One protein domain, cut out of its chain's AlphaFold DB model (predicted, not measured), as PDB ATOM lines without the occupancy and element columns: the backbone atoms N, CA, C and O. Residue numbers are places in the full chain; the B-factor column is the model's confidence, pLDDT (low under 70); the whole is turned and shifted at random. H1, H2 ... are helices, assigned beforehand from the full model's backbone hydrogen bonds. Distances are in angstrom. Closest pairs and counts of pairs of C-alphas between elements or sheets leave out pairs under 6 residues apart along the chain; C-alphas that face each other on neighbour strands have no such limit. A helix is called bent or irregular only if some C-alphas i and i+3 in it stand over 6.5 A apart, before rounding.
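What this domain is: This is residues 97 to 250 of the 255 residues of the protein "Hypothetical protein" of Prasinoderma singulare (UniProt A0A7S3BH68). A long helix, H6, makes the longest axis of an all-helical domain; H5, H1 and H4 pack on its first part and its middle, H3 packs on H1 and H4, and H2 packs on H3 away from H6, while residues 244 to 250 at the end of H6 stick out. H2, H3 and H4 fold back and forth side by side with H3 between the other two; H1 packs on both H3 and H6, and H5 crosses the early part of H6. A long loop, residues 114 to 138, runs well away from the centre between H1 and H2. The printed part has 154 residues with six named helices, H1 to H6 in order, and no named strand. The whole is compact, with a radius of gyration of the C-alphas of 17.1 A, yet elongated, spanning 63 by 35 by 33 A.

Where its parts are: The printed part begins at Trp 97, and H1 follows at residues 105 to 113, with C-alpha 105 at (-14.085, 23.472, 24.159). H2 takes residues 139 to 153 and is 20.0 A long from first to last C-alpha. H3 is residues 156 to 167. H4, residues 171 to 184, is irregular, but only just: C-alphas 180 and 183 are 6.6 A apart. H5, residues 186 to 200, is 21.3 A long. H6, residues 212 to 250, is 57.0 A long and ends with C-alpha 250 at (-36.840, 47.095, 6.960).

How they stand to each other: H3 and H6 are the hubs, touching three helices each. H3, H4 and H6 form an up-and-down bundle, each running against the one before it. H3 and H4 touch as a helical hairpin, opposite ways at a shallow tilt of 19 degrees, with closest C-alphas of Ala 162 and Ala 174, 4.2 A apart. H4 touches residues 232 to 239 of H6, closest at the C-alphas of Pro 171 and Leu 235, 5.6 A, at a steep tilt of 43 degrees. H3 and H6 are close but not clearly touching; their closest C-alphas, Ala 166 and Leu 235, are 7.5 A apart. H2 and H3 are also a helical hairpin, closest at the C-alphas of Ala 150 and Glu 157, 4.8 A. H1 touches H3, with the C-alphas of Phe 105 and Asp 160 closest at 5.7 A. H1 touches residues 223 to 234 of H6, closest at the C-alphas of Leu 106 and Glu 224, 5.7 A, at 36 degrees, only just steep. H5 touches residues 218 to 225 of H6, closest at the C-alphas of Ala 195 and Arg 222, 4.3 A, at a steep tilt of 59 degrees. H2 and H6 are apart. Each O i to N i+4 pair is within hydrogen-bond range in H1, H2, H3 and H5, against 7 of 10 in H4 and 34 of 35 in H6.

The domain as a whole: The C-alphas of Ser 207 and Ala 250, the two farthest apart, are 64.0 A from each other. The printed part has no cut. The links H1 to H2 and H5 to H6 are long, with 25 and 11 residues. Residues 206 to 212 stand free, of which 212 belongs to H6. Mean pLDDT of the printed part is 80.3, and residues 115 to 136, 200 to 216 and 245 to 250 are under 70.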
ATOM      1  N   TRP A  97      -8.896  25.167  30.722       84.75
ATOM      2  CA  TRP A  97      -8.424  24.138  29.804       84.75
ATOM      3  C   TRP A  97      -7.535  23.165  30.580       84.75
ATOM      4  O   TRP A  97      -6.353  23.478  30.815       84.75
ATOM      5  N   PRO A  98      -8.100  22.023  31.023       81.88
ATOM      6  CA  PRO A  98      -7.362  20.982  31.730       81.88
ATOM      7  C   PRO A  98      -6.163  20.473  30.919       81.88
ATOM      8  O   PRO A  98      -6.091  20.654  29.701       81.88
ATOM      9  N   GLU A  99      -5.154  19.913  31.582       76.94
ATOM     10  CA  GLU A  99      -3.974  19.370  30.884       76.94
ATOM     11  C   GLU A  99      -4.283  18.051  30.180       76.94
ATOM     12  O   GLU A  99      -3.715  17.780  29.130       76.94
ATOM     13  N   GLN A 100      -5.237  17.294  30.719       76.88
ATOM     14  CA  GLN A 100      -5.712  16.036  30.161       76.88
ATOM     15  C   GLN A 100      -6.666  16.206  28.966       76.88
ATOM     16  O   GLN A 100      -6.927  15.238  28.267       76.88
ATOM     17  N   HIS A 101      -7.192  17.412  28.716       81.25
ATOM     18  CA  HIS A 101      -8.114  17.641  27.599       81.25
ATOM     19  C   HIS A 101      -7.373  18.146  26.368       81.25
ATOM     20  O   HIS A 101      -6.562  19.078  26.449       81.25
ATOM     21  N   TYR A 102      -7.752  17.600  25.213       79.81
ATOM     22  CA  TYR A 102      -7.260  18.058  23.920       79.81
ATOM     23  C   TYR A 102      -7.573  19.538  23.693       79.81
ATOM     24  O   TYR A 102      -6.681  20.292  23.310       79.81
ATOM     25  N   SER A 103      -8.798  19.979  24.008       86.75
ATOM     26  CA  SER A 103      -9.194  21.381  23.889       86.75
ATOM     27  C   SER A 103      -9.946  21.957  25.093       86.75
ATOM     28  O   SER A 103     -10.397  21.241  25.985       86.75
ATOM     29  N   GLY A 104     -10.042  23.289  25.144       89.00
ATOM     30  CA  GLY A 104     -10.827  24.026  26.140       89.00
ATOM     31  C   GLY A 104     -12.302  24.179  25.749       89.00
ATOM     32  O   GLY A 104     -12.986  25.046  26.299       89.00
ATOM     33  N   PHE A 105     -12.767  23.380  24.780       93.62
ATOM     34  CA  PHE A 105     -14.085  23.472  24.159       93.62
ATOM     35  C   PHE A 105     -15.222  23.375  25.169       93.62
ATOM     36  O   PHE A 105     -16.021  24.303  25.257       93.62
ATOM     37  N   LEU A 106     -15.266  22.298  25.957       91.69
ATOM     38  CA  LEU A 106     -16.408  21.982  26.817       91.69
ATOM     39  C   LEU A 106     -16.809  23.161  27.717       91.69
ATOM     40  O   LEU A 106     -17.928  23.657  27.626       91.69
ATOM     41  N   ALA A 107     -15.855  23.700  28.481       88.88
ATOM     42  CA  ALA A 107     -16.102  24.832  29.374       88.88
ATOM     43  C   ALA A 107     -16.568  26.097  28.625       88.88
ATOM     44  O   ALA A 107     -17.375  26.873  29.136       88.88
ATOM     45  N   SER A 108     -16.068  26.323  27.406       90.69
ATOM     46  CA  SER A 108     -16.503  27.454  26.582       90.69
ATOM     47  C   SER A 108     -17.899  27.248  25.988       90.69
ATOM     48  O   SER A 108     -18.658  28.210  25.888       90.69
ATOM     49  N   ALA A 109     -18.264  26.013  25.638       93.19
ATOM     50  CA  ALA A 109     -19.571  25.671  25.088       93.19
ATOM     51  C   ALA A 109     -20.656  25.768  26.167       93.19
ATOM     52  O   ALA A 109     -21.672  26.426  25.956       93.19
ATOM     53  N   GLU A 110     -20.397  25.241  27.365       89.44
ATOM     54  CA  GLU A 110     -21.275  25.396  28.533       89.44
ATOM     55  C   GLU A 110     -21.508  26.874  28.879       89.44
ATOM     56  O   GLU A 110     -22.639  27.303  29.126       89.44
ATOM     57  N   ALA A 111     -20.450  27.691  28.829       87.38
ATOM     58  CA  ALA A 111     -20.563  29.134  29.023       87.38
ATOM     59  C   ALA A 111     -21.355  29.820  27.895       87.38
ATOM     60  O   ALA A 111     -22.046  30.806  28.143       87.38
ATOM     61  N   ALA A 112     -21.262  29.325  26.656       88.50
ATOM     62  CA  ALA A 112     -22.009  29.861  25.519       88.50
ATOM     63  C   ALA A 112     -23.509  29.557  25.628       88.50
ATOM     64  O   ALA A 112     -24.320  30.388  25.232       88.50
ATOM     65  N   VAL A 113     -23.874  28.381  26.145       88.44
ATOM     66  CA  VAL A 113     -25.271  27.944  26.322       88.44
ATOM     67  C   VAL A 113     -25.883  28.502  27.615       88.44
ATOM     68  O   VAL A 113     -27.102  28.616  27.722       88.44
ATOM     69  N   GLY A 114     -25.059  28.918  28.581       76.69
ATOM     70  CA  GLY A 114     -25.509  29.478  29.860       76.69
ATOM     71  C   GLY A 114     -25.765  28.426  30.943       76.69
ATOM     72  O   GLY A 114     -26.421  28.721  31.938       76.69
ATOM     73  N   THR A 115     -25.249  27.208  30.768       58.38
ATOM     74  CA  THR A 115     -25.370  26.097  31.728       58.38
ATOM     75  C   THR A 115     -24.274  26.115  32.800       58.38
ATOM     76  O   THR A 115     -24.453  25.544  33.874       58.38
ATOM     77  N   GLY A 116     -23.162  26.823  32.560       51.84
ATOM     78  CA  GLY A 116     -22.071  27.008  33.522       51.84
ATOM     79  C   GLY A 116     -22.296  28.212  34.444       51.84
ATOM     80  O   GLY A 116     -22.202  29.362  34.018       51.84
ATOM     81  N   GLY A 117     -22.579  27.974  35.726       46.97
ATOM     82  CA  GLY A 117     -22.788  29.035  36.716       46.97
ATOM     83  C   GLY A 117     -21.654  30.080  36.778       46.97
ATOM     84  O   GLY A 117     -20.473  29.750  36.750       46.97
ATOM     85  N   ARG A 118     -22.046  31.359  36.909       41.84
ATOM     86  CA  ARG A 118     -21.247  32.588  37.163       41.84
ATOM     87  C   ARG A 118     -20.066  32.936  36.239       41.84
ATOM     88  O   ARG A 118     -19.635  34.085  36.297       41.84
ATOM     89  N   VAL A 119     -19.578  32.062  35.359       50.78
ATOM     90  CA  VAL A 119     -18.589  32.438  34.327       50.78
ATOM     91  C   VAL A 119     -19.346  32.811  33.056       50.78
ATOM     92  O   VAL A 119     -19.542  32.001  32.156       50.78
ATOM     93  N   GLY A 120     -19.867  34.040  33.059       54.16
ATOM     94  CA  GLY A 120     -20.704  34.582  31.993       54.16
ATOM     95  C   GLY A 120     -20.009  34.644  30.631       54.16
ATOM     96  O   GLY A 120     -18.788  34.523  30.515       54.16
ATOM     97  N   ARG A 121     -20.831  34.853  29.597       52.38
ATOM     98  CA  ARG A 121     -20.425  35.104  28.209       52.38
ATOM     99  C   ARG A 121     -19.229  36.055  28.158       52.38
ATOM    100  O   ARG A 121     -19.250  37.123  28.773       52.38
ATOM    101  N   VAL A 122     -18.196  35.669  27.418       58.38
ATOM    102  CA  VAL A 122     -16.982  36.480  27.305       58.38
ATOM    103  C   VAL A 122     -17.215  37.542  26.249       58.38
ATOM    104  O   VAL A 122     -17.316  37.245  25.064       58.38
ATOM    105  N   SER A 123     -17.337  38.783  26.709       53.00
ATOM    106  CA  SER A 123     -17.354  39.972  25.862       53.00
ATOM    107  C   SER A 123     -15.922  40.446  25.625       53.00
ATOM    108  O   SER A 123     -15.053  40.258  26.474       53.00
ATOM    109  N   GLU A 124     -15.694  41.136  24.508       51.84
ATOM    110  CA  GLU A 124     -14.419  41.775  24.152       51.84
ATOM    111  C   GLU A 124     -13.834  42.672  25.260       51.84
ATOM    112  O   GLU A 124     -12.634  42.926  25.290       51.84
ATOM    113  N   THR A 125     -14.686  43.143  26.173       44.66
ATOM    114  CA  THR A 125     -14.346  44.039  27.286       44.66
ATOM    115  C   THR A 125     -14.073  43.333  28.616       44.66
ATOM    116  O   THR A 125     -13.476  43.936  29.505       44.66
ATOM    117  N   VAL A 126     -14.511  42.082  28.793       49.72
ATOM    118  CA  VAL A 126     -14.431  41.367  30.078       49.72
ATOM    119  C   VAL A 126     -13.515  40.160  29.918       49.72
ATOM    120  O   VAL A 126     -13.937  39.093  29.480       49.72
ATOM    121  N   GLY A 127     -12.247  40.325  30.297       51.34
ATOM    122  CA  GLY A 127     -11.336  39.195  30.454       51.34
ATOM    123  C   GLY A 127     -11.839  38.277  31.568       51.34
ATOM    124  O   GLY A 127     -12.074  38.727  32.691       51.34
ATOM    125  N   VAL A 128     -12.021  36.989  31.278       51.84
ATOM    126  CA  VAL A 128     -12.363  36.008  32.316       51.84
ATOM    127  C   VAL A 128     -11.149  35.815  33.209       51.84
ATOM    128  O   VAL A 128     -10.134  35.258  32.787       51.84
ATOM    129  N   MET A 129     -11.261  36.237  34.467       46.59
ATOM    130  CA  MET A 129     -10.351  35.765  35.504       46.59
ATOM    131  C   MET A 129     -10.681  34.300  35.780       46.59
ATOM    132  O   MET A 129     -11.663  33.981  36.450       46.59
ATOM    133  N   GLN A 130      -9.875  33.390  35.237       53.12
ATOM    134  CA  GLN A 130      -9.947  31.982  35.615       53.12
ATOM    135  C   GLN A 130      -9.669  31.838  37.116       53.12
ATOM    136  O   GLN A 130      -8.758  32.481  37.641       53.12
ATOM    137  N   GLY A 131     -10.395  30.942  37.797       45.47
ATOM    138  CA  GLY A 131     -10.186  30.643  39.223       45.47
ATOM    139  C   GLY A 131      -8.765  30.161  39.560       45.47
ATOM    140  O   GLY A 131      -8.351  30.220  40.713       45.47
ATOM    141  N   SER A 132      -7.992  29.750  38.549       48.09
ATOM    142  CA  SER A 132      -6.566  29.432  38.629       48.09
ATOM    143  C   SER A 132      -5.722  30.305  37.684       48.09
ATOM    144  O   SER A 132      -5.079  29.826  36.758       48.09
ATOM    145  N   GLY A 133      -5.704  31.620  37.926       39.78
ATOM    146  CA  GLY A 133      -4.529  32.473  37.694       39.78
ATOM    147  C   GLY A 133      -3.881  32.459  36.303       39.78
ATOM    148  O   GLY A 133      -2.658  32.569  36.226       39.78
ATOM    149  N   ARG A 134      -4.639  32.339  35.202       56.31
ATOM    150  CA  ARG A 134      -4.091  32.589  33.856       56.31
ATOM    151  C   ARG A 134      -4.255  34.071  33.504       56.31
ATOM    152  O   ARG A 134      -5.373  34.494  33.228       56.31
ATOM    153  N   PRO A 135      -3.176  34.873  33.488       57.06
ATOM    154  CA  PRO A 135      -3.276  36.328  33.351       57.06
ATOM    155  C   PRO A 135      -3.484  36.801  31.900       57.06
ATOM    156  O   PRO A 135      -3.470  38.002  31.656       57.06
ATOM    157  N   PHE A 136      -3.629  35.882  30.935       68.56
ATOM    158  CA  PHE A 136      -3.565  36.184  29.499       68.56
ATOM    159  C   PHE A 136      -4.837  35.835  28.715       68.56
ATOM    160  O   PHE A 136      -4.779  35.847  27.496       68.56
ATOM    161  N   GLY A 137      -5.957  35.485  29.356       79.56
ATOM    162  CA  GLY A 137      -7.186  35.158  28.623       79.56
ATOM    163  C   GLY A 137      -7.621  36.308  27.703       79.56
ATOM    164  O   GLY A 137      -7.982  37.374  28.192       79.56
ATOM    165  N   ASP A 138      -7.592  36.085  26.388       86.06
ATOM    166  CA  ASP A 138      -7.967  37.048  25.349       86.06
ATOM    167  C   ASP A 138      -8.660  36.298  24.205       86.06
ATOM    168  O   ASP A 138      -8.038  35.594  23.405       86.06
ATOM    169  N   ILE A 139      -9.981  36.454  24.128       88.75
ATOM    170  CA  ILE A 139     -10.809  35.743  23.154       88.75
ATOM    171  C   ILE A 139     -10.460  36.096  21.700       88.75
ATOM    172  O   ILE A 139     -10.560  35.237  20.826       88.75
ATOM    173  N   ARG A 140     -10.004  37.325  21.423       90.06
ATOM    174  CA  ARG A 140      -9.663  37.763  20.061       90.06
ATOM    175  C   ARG A 140      -8.362  37.118  19.604       90.06
ATOM    176  O   ARG A 140      -8.277  36.621  18.482       90.06
ATOM    177  N   LEU A 141      -7.360  37.075  20.483       91.00
ATOM    178  CA  LEU A 141      -6.097  36.393  20.196       91.00
ATOM    179  C   LEU A 141      -6.292  34.872  20.100       91.00
ATOM    180  O   LEU A 141      -5.703  34.238  19.222       91.00
ATOM    181  N   ALA A 142      -7.159  34.295  20.939       92.69
ATOM    182  CA  ALA A 142      -7.552  32.892  20.833       92.69
ATOM    183  C   ALA A 142      -8.242  32.598  19.491       92.69
ATOM    184  O   ALA A 142      -7.887  31.615  18.843       92.69
ATOM    185  N   ARG A 143      -9.157  33.473  19.039       95.31
ATOM    186  CA  ARG A 143      -9.831  33.355  17.735       95.31
ATOM    187  C   ARG A 143      -8.834  33.360  16.591       95.31
ATOM    188  O   ARG A 143      -8.849  32.425  15.807       95.31
ATOM    189  N   MET A 144      -7.928  34.335  16.527       95.44
ATOM    190  CA  MET A 144      -6.938  34.400  15.442       95.44
ATOM    191  C   MET A 144      -6.046  33.156  15.379       95.44
ATOM    192  O   MET A 144      -5.746  32.665  14.293       95.44
ATOM    193  N   ALA A 145      -5.626  32.622  16.531       94.69
ATOM    194  CA  ALA A 145      -4.867  31.374  16.562       94.69
ATOM    195  C   ALA A 145      -5.711  30.184  16.069       94.69
ATOM    196  O   ALA A 145      -5.218  29.363  15.299       94.69
ATOM    197  N   CYS A 146      -6.980  30.118  16.483       96.25
ATOM    198  CA  CYS A 146      -7.912  29.057  16.106       96.25
ATOM    199  C   CYS A 146      -8.328  29.120  14.627       96.25
ATOM    200  O   CYS A 146      -8.430  28.077  13.999       96.25
ATOM    201  N   GLU A 147      -8.506  30.310  14.044       96.88
ATOM    202  CA  GLU A 147      -8.761  30.507  12.606       96.88
ATOM    203  C   GLU A 147      -7.648  29.871  11.771       96.88
ATOM    204  O   GLU A 147      -7.908  29.059  10.888       96.88
ATOM    205  N   ARG A 148      -6.387  30.171  12.106       96.19
ATOM    206  CA  ARG A 148      -5.232  29.608  11.393       96.19
ATOM    207  C   ARG A 148      -5.086  28.107  11.611       96.19
ATOM    208  O   ARG A 148      -4.689  27.398  10.694       96.19
ATOM    209  N   LEU A 149      -5.401  27.615  12.807       95.12
ATOM    210  CA  LEU A 149      -5.427  26.178  13.082       95.12
ATOM    211  C   LEU A 149      -6.529  25.461  12.304       95.12
ATOM    212  O   LEU A 149      -6.281  24.389  11.765       95.12
ATOM    213  N   ALA A 150      -7.717  26.051  12.200       95.06
ATOM    214  CA  ALA A 150      -8.810  25.506  11.411       95.06
ATOM    215  C   ALA A 150      -8.448  25.448   9.918       95.06
ATOM    216  O   ALA A 150      -8.708  24.431   9.283       95.06
ATOM    217  N   GLU A 151      -7.782  26.480   9.384       94.19
ATOM    218  CA  GLU A 151      -7.248  26.492   8.011       94.19
ATOM    219  C   GLU A 151      -6.192  25.393   7.781       94.19
ATOM    220  O   GLU A 151      -6.194  24.752   6.732       94.19
ATOM    221  N   LEU A 152      -5.289  25.171   8.744       92.19
ATOM    222  CA  LEU A 152      -4.176  24.219   8.617       92.19
ATOM    223  C   LEU A 152      -4.567  22.762   8.896       92.19
ATOM    224  O   LEU A 152      -4.007  21.851   8.292       92.19
ATOM    225  N   CYS A 153      -5.460  22.534   9.857       89.75
ATOM    226  CA  CYS A 153      -5.710  21.214  10.441       89.75
ATOM    227  C   CYS A 153      -7.174  20.769  10.346       89.75
ATOM    228  O   CYS A 153      -7.444  19.570  10.401       89.75
ATOM    229  N   GLY A 154      -8.125  21.700  10.227       90.06
ATOM    230  CA  GLY A 154      -9.553  21.397  10.305       90.06
ATOM    231  C   GLY A 154      -9.932  20.662  11.599       90.06
ATOM    232  O   GLY A 154      -9.432  20.960  12.683       90.06
ATOM    233  N   GLY A 155     -10.837  19.686  11.494       88.62
ATOM    234  CA  GLY A 155     -11.181  18.798  12.608       88.62
ATOM    235  C   GLY A 155     -11.689  19.537  13.848       88.62
ATOM    236  O   GLY A 155     -12.537  20.422  13.740       88.62
ATOM    237  N   HIS A 156     -11.180  19.184  15.034       90.50
ATOM    238  CA  HIS A 156     -11.601  19.797  16.306       90.50
ATOM    239  C   HIS A 156     -11.371  21.318  16.361       90.50
ATOM    240  O   HIS A 156     -12.033  22.017  17.124       90.50
ATOM    241  N   GLU A 157     -10.491  21.860  15.523       94.94
ATOM    242  CA  GLU A 157     -10.252  23.301  15.452       94.94
ATOM    243  C   GLU A 157     -11.466  24.060  14.891       94.94
ATOM    244  O   GLU A 157     -11.698  25.206  15.270       94.94
ATOM    245  N   LEU A 158     -12.304  23.409  14.072       96.25
ATOM    246  CA  LEU A 158     -13.540  23.998  13.544       96.25
ATOM    247  C   LEU A 158     -14.590  24.210  14.643       96.25
ATOM    248  O   LEU A 158     -15.190  25.283  14.715       96.25
ATOM    249  N   ARG A 159     -14.802  23.222  15.528       96.06
ATOM    250  CA  ARG A 159     -15.739  23.376  16.661       96.06
ATOM    251  C   ARG A 159     -15.250  24.418  17.665       96.06
ATOM    252  O   ARG A 159     -16.048  25.181  18.205       96.06
ATOM    253  N   ASP A 160     -13.939  24.471  17.882       96.81
ATOM    254  CA  ASP A 160     -13.321  25.400  18.819       96.81
ATOM    255  C   ASP A 160     -13.398  26.834  18.279       96.81
ATOM    256  O   ASP A 160     -13.657  27.769  19.033       96.81
ATOM    257  N   LEU A 161     -13.257  27.020  16.964       97.69
ATOM    258  CA  LEU A 161     -13.489  28.312  16.328       97.69
ATOM    259  C   LEU A 161     -14.967  28.718  16.407       97.69
ATOM    260  O   LEU A 161     -15.270  29.860  16.756       97.69
ATOM    261  N   ALA A 162     -15.889  27.788  16.143       97.38
ATOM    262  CA  ALA A 162     -17.323  28.063  16.190       97.38
ATOM    263  C   ALA A 162     -17.781  28.564  17.569       97.38
ATOM    264  O   ALA A 162     -18.530  29.538  17.657       97.38
ATOM    265  N   VAL A 163     -17.299  27.962  18.662       96.12
ATOM    266  CA  VAL A 163     -17.666  28.417  20.012       96.12
ATOM    267  C   VAL A 163     -17.099  29.804  20.334       96.12
ATOM    268  O   VAL A 163     -17.795  30.617  20.945       96.12
ATOM    269  N   LEU A 164     -15.891  30.139  19.863       95.69
ATOM    270  CA  LEU A 164     -15.338  31.491  20.006       95.69
ATOM    271  C   LEU A 164     -16.182  32.532  19.257       95.69
ATOM    272  O   LEU A 164     -16.503  33.579  19.820       95.69
ATOM    273  N   LEU A 165     -16.598  32.231  18.023       96.00
ATOM    274  CA  LEU A 165     -17.479  33.093  17.226       96.00
ATOM    275  C   LEU A 165     -18.848  33.291  17.894       96.00
ATOM    276  O   LEU A 165     -19.380  34.402  17.916       96.00
ATOM    277  N   ALA A 166     -19.394  32.247  18.522       94.25
ATOM    278  CA  ALA A 166     -20.654  32.325  19.259       94.25
ATOM    279  C   ALA A 166     -20.581  33.289  20.464       94.25
ATOM    280  O   ALA A 166     -21.549  34.007  20.761       94.25
ATOM    281  N   HIS A 167     -19.439  33.324  21.162       91.31
ATOM    282  CA  HIS A 167     -19.177  34.281  22.246       91.31
ATOM    283  C   HIS A 167     -19.007  35.709  21.728       91.31
ATOM    284  O   HIS A 167     -19.559  36.629  22.324       91.31
ATOM    285  N   LEU A 168     -18.349  35.876  20.579       91.25
ATOM    286  CA  LEU A 168     -18.123  37.166  19.916       91.25
ATOM    287  C   LEU A 168     -19.359  37.740  19.201       91.25
ATOM    288  O   LEU A 168     -19.270  38.795  18.580       91.25
ATOM    289  N   GLY A 169     -20.513  37.079  19.296       90.44
ATOM    290  CA  GLY A 169     -21.758  37.577  18.710       90.44
ATOM    291  C   GLY A 169     -21.849  37.384  17.196       90.44
ATOM    292  O   GLY A 169     -22.586  38.112  16.543       90.44
ATOM    293  N   GLN A 170     -21.147  36.390  16.644       94.56
ATOM    294  CA  GLN A 170     -21.190  36.017  15.225       94.56
ATOM    295  C   GLN A 170     -21.896  34.654  15.035       94.56
ATOM    296  O   GLN A 170     -21.257  33.672  14.648       94.56
ATOM    297  N   PRO A 171     -23.208  34.533  15.334       94.25
ATOM    298  CA  PRO A 171     -23.892  33.239  15.380       94.25
ATOM    299  C   PRO A 171     -24.036  32.569  14.008       94.25
ATOM    300  O   PRO A 171     -23.965  31.349  13.927       94.25
ATOM    301  N   ALA A 172     -24.187  33.337  12.923       95.31
ATOM    302  CA  ALA A 172     -24.314  32.781  11.575       95.31
ATOM    303  C   ALA A 172     -23.021  32.092  11.105       95.31
ATOM    304  O   ALA A 172     -23.063  30.972  10.600       95.31
ATOM    305  N   GLU A 173     -21.870  32.734  11.327       96.94
ATOM    306  CA  GLU A 173     -20.550  32.165  11.021       96.94
ATOM    307  C   GLU A 173     -20.252  30.951  11.909       96.94
ATOM    308  O   GLU A 173     -19.795  29.917  11.420       96.94
ATOM    309  N   ALA A 174     -20.575  31.044  13.206       97.31
ATOM    310  CA  ALA A 174     -20.452  29.928  14.138       97.31
ATOM    311  C   ALA A 174     -21.300  28.721  13.702       97.31
ATOM    312  O   ALA A 174     -20.822  27.588  13.737       97.31
ATOM    313  N   TYR A 175     -22.542  28.960  13.271       97.19
ATOM    314  CA  TYR A 175     -23.448  27.917  12.799       97.19
ATOM    315  C   TYR A 175     -22.931  27.249  11.524       97.19
ATOM    316  O   TYR A 175     -22.929  26.022  11.437       97.19
ATOM    317  N   ASP A 176     -22.460  28.031  10.548       96.56
ATOM    318  CA  ASP A 176     -21.915  27.484   9.305       96.56
ATOM    319  C   ASP A 176     -20.707  26.575   9.575       96.56
ATOM    320  O   ASP A 176     -20.690  25.419   9.146       96.56
ATOM    321  N   LEU A 177     -19.754  27.047  10.382       96.56
ATOM    322  CA  LEU A 177     -18.582  26.264  10.769       96.56
ATOM    323  C   LEU A 177     -18.953  24.996  11.541       96.56
ATOM    324  O   LEU A 177     -18.441  23.919  11.232       96.56
ATOM    325  N   LEU A 178     -19.843  25.091  12.530       96.94
ATOM    326  CA  LEU A 178     -20.183  23.948  13.371       96.94
ATOM    327  C   LEU A 178     -21.026  22.916  12.613       96.94
ATOM    328  O   LEU A 178     -20.669  21.742  12.554       96.94
ATOM    329  N   VAL A 179     -22.126  23.347  11.997       96.56
ATOM    330  CA  VAL A 179     -23.123  22.444  11.407       96.56
ATOM    331  C   VAL A 179     -22.767  22.057   9.980       96.56
ATOM    332  O   VAL A 179     -22.893  20.893   9.595       96.56
ATOM    333  N   ARG A 180     -22.326  23.015   9.158       92.75
ATOM    334  CA  ARG A 180     -22.099  22.745   7.733       92.75
ATOM    335  C   ARG A 180     -20.716  22.190   7.442       92.75
ATOM    336  O   ARG A 180     -20.582  21.535   6.407       92.75
ATOM    337  N   GLN A 181     -19.746  22.402   8.332       95.25
ATOM    338  CA  GLN A 181     -18.371  21.934   8.156       95.25
ATOM    339  C   GLN A 181     -17.991  20.868   9.195       95.25
ATOM    340  O   GLN A 181     -17.786  19.712   8.828       95.25
ATOM    341  N   TYR A 182     -17.951  21.201  10.491       96.75
ATOM    342  CA  TYR A 182     -17.455  20.283  11.524       96.75
ATOM    343  C   TYR A 182     -18.308  19.017  11.680       96.75
ATOM    344  O   TYR A 182     -17.765  17.914  11.650       96.75
ATOM    345  N   MET A 183     -19.634  19.143  11.787       96.50
ATOM    346  CA  MET A 183     -20.532  17.991  11.967       96.50
ATOM    347  C   MET A 183     -20.567  17.033  10.766       96.50
ATOM    348  O   MET A 183     -21.078  15.922  10.880       96.50
ATOM    349  N   LYS A 184     -20.010  17.433   9.619       95.00
ATOM    350  CA  LYS A 184     -19.846  16.572   8.437       95.00
ATOM    351  C   LYS A 184     -18.450  15.954   8.326       95.00
ATOM    352  O   LYS A 184     -18.176  15.266   7.351       95.00
ATOM    353  N   SER A 185     -17.566  16.229   9.282       94.19
ATOM    354  CA  SER A 185     -16.186  15.746   9.277       94.19
ATOM    355  C   SER A 185     -16.037  14.393   9.978       94.19
ATOM    356  O   SER A 185     -16.784  14.070  10.906       94.19
ATOM    357  N   ASP A 186     -14.989  13.652   9.611       93.44
ATOM    358  CA  ASP A 186     -14.620  12.384  10.261       93.44
ATOM    359  C   ASP A 186     -14.350  12.549  11.764       93.44
ATOM    360  O   ASP A 186     -14.610  11.644  12.553       93.44
ATOM    361  N   HIS A 187     -13.888  13.730  12.185       92.06
ATOM    362  CA  HIS A 187     -13.640  14.036  13.594       92.06
ATOM    363  C   HIS A 187     -14.931  14.038  14.416       92.06
ATOM    364  O   HIS A 187     -14.946  13.542  15.543       92.06
ATOM    365  N   TYR A 188     -16.025  14.574  13.865       94.50
ATOM    366  CA  TYR A 188     -17.321  14.531  14.539       94.50
ATOM    367  C   TYR A 188     -17.915  13.120  14.527       94.50
ATOM    368  O   TYR A 188     -18.444  12.673  15.544       94.50
ATOM    369  N   ALA A 189     -17.773  12.385  13.418       93.62
ATOM    370  CA  ALA A 189     -18.198  10.987  13.346       93.62
ATOM    371  C   ALA A 189     -17.475  10.119  14.394       93.62
ATOM    372  O   ALA A 189     -18.110   9.335  15.100       93.62
ATOM    373  N   HIS A 190     -16.164  10.319  14.557       91.94
ATOM    374  CA  HIS A 190     -15.371   9.650  15.581       91.94
ATOM    375  C   HIS A 190     -15.824  10.022  17.000       91.94
ATOM    376  O   HIS A 190     -16.068   9.129  17.811       91.94
ATOM    377  N   LEU A 191     -16.021  11.316  17.285       92.25
ATOM    378  CA  LEU A 191     -16.542  11.783  18.575       92.25
ATOM    379  C   LEU A 191     -17.891  11.129  18.911       92.25
ATOM    380  O   LEU A 191     -18.082  10.637  20.021       92.25
ATOM    381  N   ARG A 192     -18.815  11.075  17.944       93.75
ATOM    382  CA  ARG A 192     -20.129  10.439  18.114       93.75
ATOM    383  C   ARG A 192     -20.020   8.943  18.372       93.75
ATOM    384  O   ARG A 192     -20.741   8.436  19.225       93.75
ATOM    385  N   SER A 193     -19.111   8.253  17.688       92.06
ATOM    386  CA  SER A 193     -18.852   6.837  17.951       92.06
ATOM    387  C   SER A 193     -18.342   6.611  19.376       92.06
ATOM    388  O   SER A 193     -18.801   5.680  20.032       92.06
ATOM    389  N   LEU A 194     -17.432   7.455  19.873       90.75
ATOM    390  CA  LEU A 194     -16.943   7.366  21.254       90.75
ATOM    391  C   LEU A 194     -18.058   7.645  22.271       90.75
ATOM    392  O   LEU A 194     -18.183   6.915  23.251       90.75
ATOM    393  N   ALA A 195     -18.898   8.652  22.019       89.62
ATOM    394  CA  ALA A 195     -20.035   8.976  22.877       89.62
ATOM    395  C   ALA A 195     -21.060   7.824  22.953       89.62
ATOM    396  O   ALA A 195     -21.513   7.482  24.039       89.62
ATOM    397  N   GLN A 196     -21.363   7.166  21.829       89.69
ATOM    398  CA  GLN A 196     -22.273   6.010  21.790       89.69
ATOM    399  C   GLN A 196     -21.725   4.794  22.545       89.69
ATOM    400  O   GLN A 196     -22.471   4.097  23.231       89.69
ATOM    401  N   LEU A 197     -20.416   4.540  22.457       86.69
ATOM    402  CA  LEU A 197     -19.779   3.477  23.239       86.69
ATOM    403  C   LEU A 197     -19.867   3.752  24.748       86.69
ATOM    404  O   LEU A 197     -20.013   2.814  25.528       86.69
ATOM    405  N   ALA A 198     -19.842   5.025  25.155       83.12
ATOM    406  CA  ALA A 198     -20.028   5.423  26.548       83.12
ATOM    407  C   ALA A 198     -21.446   5.121  27.073       83.12
ATOM    408  O   ALA A 198     -21.612   4.849  28.259       83.12
ATOM    409  N   GLU A 199     -22.466   5.158  26.209       77.31
ATOM    410  CA  GLU A 199     -23.859   4.849  26.566       77.31
ATOM    411  C   GLU A 199     -24.103   3.340  26.717       77.31
ATOM    412  O   GLU A 199     -24.870   2.925  27.582       77.31
ATOM    413  N   GLY A 200     -23.435   2.515  25.904       68.19
ATOM    414  CA  GLY A 200     -23.623   1.060  25.889       68.19
ATOM    415  C   GLY A 200     -22.800   0.267  26.914       68.19
ATOM    416  O   GLY A 200     -23.045  -0.923  27.074       68.19
ATOM    417  N   GLY A 201     -21.820   0.890  27.581       58.69
ATOM    418  CA  GLY A 201     -20.852   0.210  28.459       58.69
ATOM    419  C   GLY A 201     -20.982   0.495  29.959       58.69
ATOM    420  O   GLY A 201     -20.116   0.077  30.724       58.69
ATOM    421  N   ALA A 202     -22.016   1.220  30.395       51.72
ATOM    422  CA  ALA A 202     -22.133   1.669  31.786       51.72
ATOM    423  C   ALA A 202     -22.404   0.539  32.806       51.72
ATOM    424  O   ALA A 202     -22.104   0.736  33.979       51.72
ATOM    425  N   ASP A 203     -22.888  -0.633  32.376       50.84
ATOM    426  CA  ASP A 203     -23.229  -1.741  33.287       50.84
ATOM    427  C   ASP A 203     -22.101  -2.776  33.500       50.84
ATOM    428  O   ASP A 203     -22.121  -3.490  34.499       50.84
ATOM    429  N   ASP A 204     -21.074  -2.835  32.639       51.44
ATOM    430  CA  ASP A 204     -20.061  -3.917  32.671       51.44
ATOM    431  C   ASP A 204     -18.630  -3.464  33.053       51.44
ATOM    432  O   ASP A 204     -17.719  -4.290  33.169       51.44
ATOM    433  N   LEU A 205     -18.386  -2.162  33.263       52.47
ATOM    434  CA  LEU A 205     -17.031  -1.601  33.427       52.47
ATOM    435  C   LEU A 205     -16.569  -1.338  34.875       52.47
ATOM    436  O   LEU A 205     -15.413  -0.959  35.076       52.47
ATOM    437  N   GLU A 206     -17.388  -1.603  35.898       48.25
ATOM    438  CA  GLU A 206     -16.988  -1.416  37.310       48.25
ATOM    439  C   GLU A 206     -15.968  -2.460  37.829       48.25
ATOM    440  O   GLU A 206     -15.446  -2.326  38.936       48.25
ATOM    441  N   SER A 207     -15.614  -3.482  37.039       46.31
ATOM    442  CA  SER A 207     -14.779  -4.612  37.491       46.31
ATOM    443  C   SER A 207     -13.273  -4.519  37.168       46.31
ATOM    444  O   SER A 207     -12.534  -5.450  37.504       46.31
ATOM    445  N   ALA A 208     -12.759  -3.458  36.539       40.97
ATOM    446  CA  ALA A 208     -11.347  -3.412  36.136       40.97
ATOM    447  C   ALA A 208     -10.631  -2.127  36.587       40.97
ATOM    448  O   ALA A 208     -10.888  -1.037  36.089       40.97
ATOM    449  N   GLY A 209      -9.661  -2.239  37.502       46.88
ATOM    450  CA  GLY A 209      -8.604  -1.220  37.613       46.88
ATOM    451  C   GLY A 209      -7.669  -1.269  36.388       46.88
ATOM    452  O   GLY A 209      -7.830  -2.139  35.538       46.88
ATOM    453  N   PRO A 210      -6.624  -0.428  36.291       47.22
ATOM    454  CA  PRO A 210      -6.657   1.028  36.341       47.22
ATOM    455  C   PRO A 210      -7.350   1.575  35.070       47.22
ATOM    456  O   PRO A 210      -6.698   2.055  34.147       47.22
ATOM    457  N   ALA A 211      -8.683   1.512  35.013       49.03
ATOM    458  CA  ALA A 211      -9.503   1.938  33.870       49.03
ATOM    459  C   ALA A 211      -9.703   3.465  33.740       49.03
ATOM    460  O   ALA A 211     -10.599   3.922  33.036       49.03
ATOM    461  N   ASN A 212      -8.880   4.276  34.414       53.56
ATOM    462  CA  ASN A 212      -9.205   5.684  34.650       53.56
ATOM    463  C   ASN A 212      -8.953   6.613  33.450       53.56
ATOM    464  O   ASN A 212      -9.541   7.681  33.399       53.56
ATOM    465  N   SER A 213      -8.079   6.261  32.499       55.72
ATOM    466  CA  SER A 213      -7.851   7.110  31.316       55.72
ATOM    467  C   SER A 213      -8.939   6.916  30.262       55.72
ATOM    468  O   SER A 213      -9.518   7.888  29.798       55.72
ATOM    469  N   LEU A 214      -9.286   5.660  29.959       60.91
ATOM    470  CA  LEU A 214     -10.305   5.336  28.958       60.91
ATOM    471  C   LEU A 214     -11.705   5.785  29.402       60.91
ATOM    472  O   LEU A 214     -12.457   6.322  28.596       60.91
ATOM    473  N   SER A 215     -12.053   5.629  30.685       60.84
ATOM    474  CA  SER A 215     -13.339   6.108  31.213       60.84
ATOM    475  C   SER A 215     -13.457   7.640  31.189       60.84
ATOM    476  O   SER A 215     -14.527   8.182  30.889       60.84
ATOM    477  N   VAL A 216     -12.355   8.354  31.450       61.56
ATOM    478  CA  VAL A 216     -12.284   9.818  31.327       61.56
ATOM    479  C   VAL A 216     -12.445  10.249  29.869       61.56
ATOM    480  O   VAL A 216     -13.197  11.185  29.607       61.56
ATOM    481  N   ASP A 217     -11.847   9.530  28.918       76.44
ATOM    482  CA  ASP A 217     -11.969   9.840  27.489       76.44
ATOM    483  C   ASP A 217     -13.413   9.656  26.975       76.44
ATOM    484  O   ASP A 217     -13.930  10.515  26.258       76.44
ATOM    485  N   PHE A 218     -14.111   8.590  27.390       86.00
ATOM    486  CA  PHE A 218     -15.509   8.344  27.003       86.00
ATOM    487  C   PHE A 218     -16.495   9.338  27.629       86.00
ATOM    488  O   PHE A 218     -17.380   9.855  26.943       86.00
ATOM    489  N   SER A 219     -16.345   9.630  28.925       86.44
ATOM    490  CA  SER A 219     -17.204  10.606  29.609       86.44
ATOM    491  C   SER A 219     -17.031  12.017  29.041       86.44
ATOM    492  O   SER A 219     -18.024  12.714  28.821       86.44
ATOM    493  N   LEU A 220     -15.792  12.409  28.723       88.88
ATOM    494  CA  LEU A 220     -15.502  13.666  28.042       88.88
ATOM    495  C   LEU A 220     -16.114  13.695  26.639       88.88
ATOM    496  O   LEU A 220     -16.758  14.682  26.290       88.88
ATOM    497  N   ALA A 221     -15.969  12.622  25.856       91.12
ATOM    498  CA  ALA A 221     -16.549  12.536  24.515       91.12
ATOM    499  C   ALA A 221     -18.075  12.713  24.532       91.12
ATOM    500  O   ALA A 221     -18.621  13.447  23.703       91.12
ATOM    501  N   ARG A 222     -18.762  12.097  25.505       92.00
ATOM    502  CA  ARG A 222     -20.209  12.265  25.690       92.00
ATOM    503  C   ARG A 222     -20.568  13.711  26.029       92.00
ATOM    504  O   ARG A 222     -21.405  14.300  25.352       92.00
ATOM    505  N   ALA A 223     -19.890  14.302  27.013       92.06
ATOM    506  CA  ALA A 223     -20.129  15.687  27.416       92.06
ATOM    507  C   ALA A 223     -19.881  16.678  26.265       92.06
ATOM    508  O   ALA A 223     -20.648  17.620  26.071       92.06
ATOM    509  N   GLU A 224     -18.838  16.464  25.459       93.12
ATOM    510  CA  GLU A 224     -18.568  17.296  24.286       93.12
ATOM    511  C   GLU A 224     -19.640  17.140  23.199       93.12
ATOM    512  O   GLU A 224     -20.023  18.141  22.595       93.12
ATOM    513  N   ALA A 225     -20.150  15.927  22.959       94.25
ATOM    514  CA  ALA A 225     -21.239  15.696  22.010       94.25
ATOM    515  C   ALA A 225     -22.538  16.396  22.452       94.25
ATOM    516  O   ALA A 225     -23.145  17.107  21.651       94.25
ATOM    517  N   GLU A 226     -22.913  16.270  23.728       94.56
ATOM    518  CA  GLU A 226     -24.066  16.968  24.319       94.56
ATOM    519  C   GLU A 226     -23.900  18.498  24.226       94.56
ATOM    520  O   GLU A 226     -24.825  19.217  23.837       94.56
ATOM    521  N   ALA A 227     -22.700  19.013  24.516       94.75
ATOM    522  CA  ALA A 227     -22.404  20.440  24.431       94.75
ATOM    523  C   ALA A 227     -22.474  20.979  22.990       94.75
ATOM    524  O   ALA A 227     -22.906  22.115  22.787       94.75
ATOM    525  N   ILE A 228     -22.082  20.180  21.989       96.56
ATOM    526  CA  ILE A 228     -22.244  20.531  20.569       96.56
ATOM    527  C   ILE A 228     -23.727  20.649  20.224       96.56
ATOM    528  O   ILE A 228     -24.125  21.666  19.662       96.56
ATOM    529  N   GLU A 229     -24.551  19.661  20.579       96.12
ATOM    530  CA  GLU A 229     -25.992  19.686  20.288       96.12
ATOM    531  C   GLU A 229     -26.680  20.894  20.943       96.12
ATOM    532  O   GLU A 229     -27.440  21.617  20.293       96.12
ATOM    533  N   ALA A 230     -26.349  21.181  22.204       95.69
ATOM    534  CA  ALA A 230     -26.872  22.340  22.918       95.69
ATOM    535  C   ALA A 230     -26.431  23.673  22.283       95.69
ATOM    536  O   ALA A 230     -27.230  24.610  22.168       95.69
ATOM    537  N   LEU A 231     -25.172  23.767  21.842       95.88
ATOM    538  CA  LEU A 231     -24.658  24.944  21.146       95.88
ATOM    539  C   LEU A 231     -25.341  25.135  19.786       95.88
ATOM    540  O   LEU A 231     -25.693  26.265  19.456       95.88
ATOM    541  N   VAL A 232     -25.579  24.062  19.027       97.19
ATOM    542  CA  VAL A 232     -26.320  24.112  17.755       97.19
ATOM    543  C   VAL A 232     -27.729  24.646  17.978       97.19
ATOM    544  O   VAL A 232     -28.098  25.633  17.347       97.19
ATOM    545  N   ALA A 233     -28.478  24.081  18.928       95.88
ATOM    546  CA  ALA A 233     -29.842  24.524  19.224       95.88
ATOM    547  C   ALA A 233     -29.904  26.009  19.625       95.88
ATOM    548  O   ALA A 233     -30.836  26.731  19.265       95.88
ATOM    549  N   ARG A 234     -28.892  26.492  20.359       93.94
ATOM    550  CA  ARG A 234     -28.750  27.919  20.661       93.94
ATOM    551  C   ARG A 234     -28.471  28.741  19.399       93.94
ATOM    552  O   ARG A 234     -29.119  29.760  19.197       93.94
ATOM    553  N   LEU A 235     -27.507  28.332  18.576       95.25
ATOM    554  CA  LEU A 235     -27.124  29.068  17.369       95.25
ATOM    555  C   LEU A 235     -28.274  29.157  16.361       95.25
ATOM    556  O   LEU A 235     -28.448  30.203  15.749       95.25
ATOM    557  N   GLU A 236     -29.089  28.111  16.224       95.19
ATOM    558  CA  GLU A 236     -30.293  28.138  15.381       95.19
ATOM    559  C   GLU A 236     -31.278  29.212  15.830       95.19
ATOM    560  O   GLU A 236     -31.804  29.954  15.000       95.19
ATOM    561  N   ARG A 237     -31.477  29.339  17.146       93.44
ATOM    562  CA  ARG A 237     -32.307  30.398  17.720       93.44
ATOM    563  C   ARG A 237     -31.719  31.778  17.431       93.44
ATOM    564  O   ARG A 237     -32.427  32.619  16.889       93.44
ATOM    565  N   ASP A 238     -30.434  31.980  17.717       91.75
ATOM    566  CA  ASP A 238     -29.750  33.263  17.507       91.75
ATOM    567  C   ASP A 238     -29.773  33.684  16.016       91.75
ATOM    568  O   ASP A 238     -29.962  34.858  15.695       91.75
ATOM    569  N   VAL A 239     -29.607  32.735  15.086       93.50
ATOM    570  CA  VAL A 239     -29.677  32.980  13.632       93.50
ATOM    571  C   VAL A 239     -31.102  33.313  13.187       93.50
ATOM    572  O   VAL A 239     -31.294  34.221  12.371       93.50
ATOM    573  N   ALA A 240     -32.106  32.607  13.715       92.31
ATOM    574  CA  ALA A 240     -33.504  32.898  13.422       92.31
ATOM    575  C   ALA A 240     -33.890  34.299  13.920       92.31
ATOM    576  O   ALA A 240     -34.405  35.099  13.141       92.31
ATOM    577  N   GLU A 241     -33.568  34.635  15.172       89.50
ATOM    578  CA  GLU A 241     -33.840  35.949  15.769       89.50
ATOM    579  C   GLU A 241     -33.188  37.092  14.979       89.50
ATOM    580  O   GLU A 241     -33.848  38.090  14.682       89.50
ATOM    581  N   ALA A 242     -31.929  36.931  14.556       86.12
ATOM    582  CA  ALA A 242     -31.250  37.919  13.716       86.12
ATOM    583  C   ALA A 242     -31.939  38.110  12.352       86.12
ATOM    584  O   ALA A 242     -31.997  39.227  11.836       86.12
ATOM    585  N   SER A 243     -32.493  37.038  11.781       83.44
ATOM    586  CA  SER A 243     -33.203  37.086  10.498       83.44
ATOM    587  C   SER A 243     -34.554  37.806  10.610       83.44
ATOM    588  O   SER A 243     -34.892  38.596   9.731       83.44
ATOM    589  N   PHE A 244     -35.296  37.595  11.704       77.69
ATOM    590  CA  PHE A 244     -36.566  38.289  11.975       77.69
ATOM    591  C   PHE A 244     -36.368  39.763  12.371       77.69
ATOM    592  O   PHE A 244     -37.121  40.632  11.933       77.69
ATOM    593  N   GLY A 245     -35.323  40.088  13.140       68.94
ATOM    594  CA  GLY A 245     -35.029  41.478  13.518       68.94
ATOM    595  C   GLY A 245     -34.695  42.378  12.322       68.94
ATOM    596  O   GLY A 245     -35.009  43.569  12.326       68.94
ATOM    597  N   LEU A 246     -34.110  41.811  11.262       61.22
ATOM    598  CA  LEU A 246     -33.840  42.525  10.012       61.22
ATOM    599  C   LEU A 246     -35.112  42.794   9.189       61.22
ATOM    600  O   LEU A 246     -35.180  43.826   8.522       61.22
ATOM    601  N   SER A 247     -36.131  41.923   9.246       59.62
ATOM    602  CA  SER A 247     -37.396  42.153   8.528       59.62
ATOM    603  C   SER A 247     -38.249  43.256   9.158       59.62
ATOM    604  O   SER A 247     -38.861  44.040   8.434       59.62
ATOM    605  N   ASP A 248     -38.237  43.382  10.486       58.44
ATOM    606  CA  ASP A 248     -38.995  44.429  11.185       58.44
ATOM    607  C   ASP A 248     -38.333  45.814  11.058       58.44
ATOM    608  O   ASP A 248     -39.019  46.831  10.912       58.44
ATOM    609  N   ALA A 249     -36.996  45.874  11.025       58.69
ATOM    610  CA  ALA A 249     -36.249  47.112  10.772       58.69
ATOM    611  C   ALA A 249     -36.396  47.623   9.323       58.69
ATOM    612  O   ALA A 249     -36.346  48.828   9.075       58.69
ATOM    613  N   ALA A 250     -36.593  46.723   8.353       58.84
ATOM    614  CA  ALA A 250     -36.840  47.095   6.960       58.84
ATOM    615  C   ALA A 250     -38.257  47.666   6.752       58.84
ATOM    616  O   ALA A 250     -38.428  48.632   6.010       58.84
TER     617      ALA A 250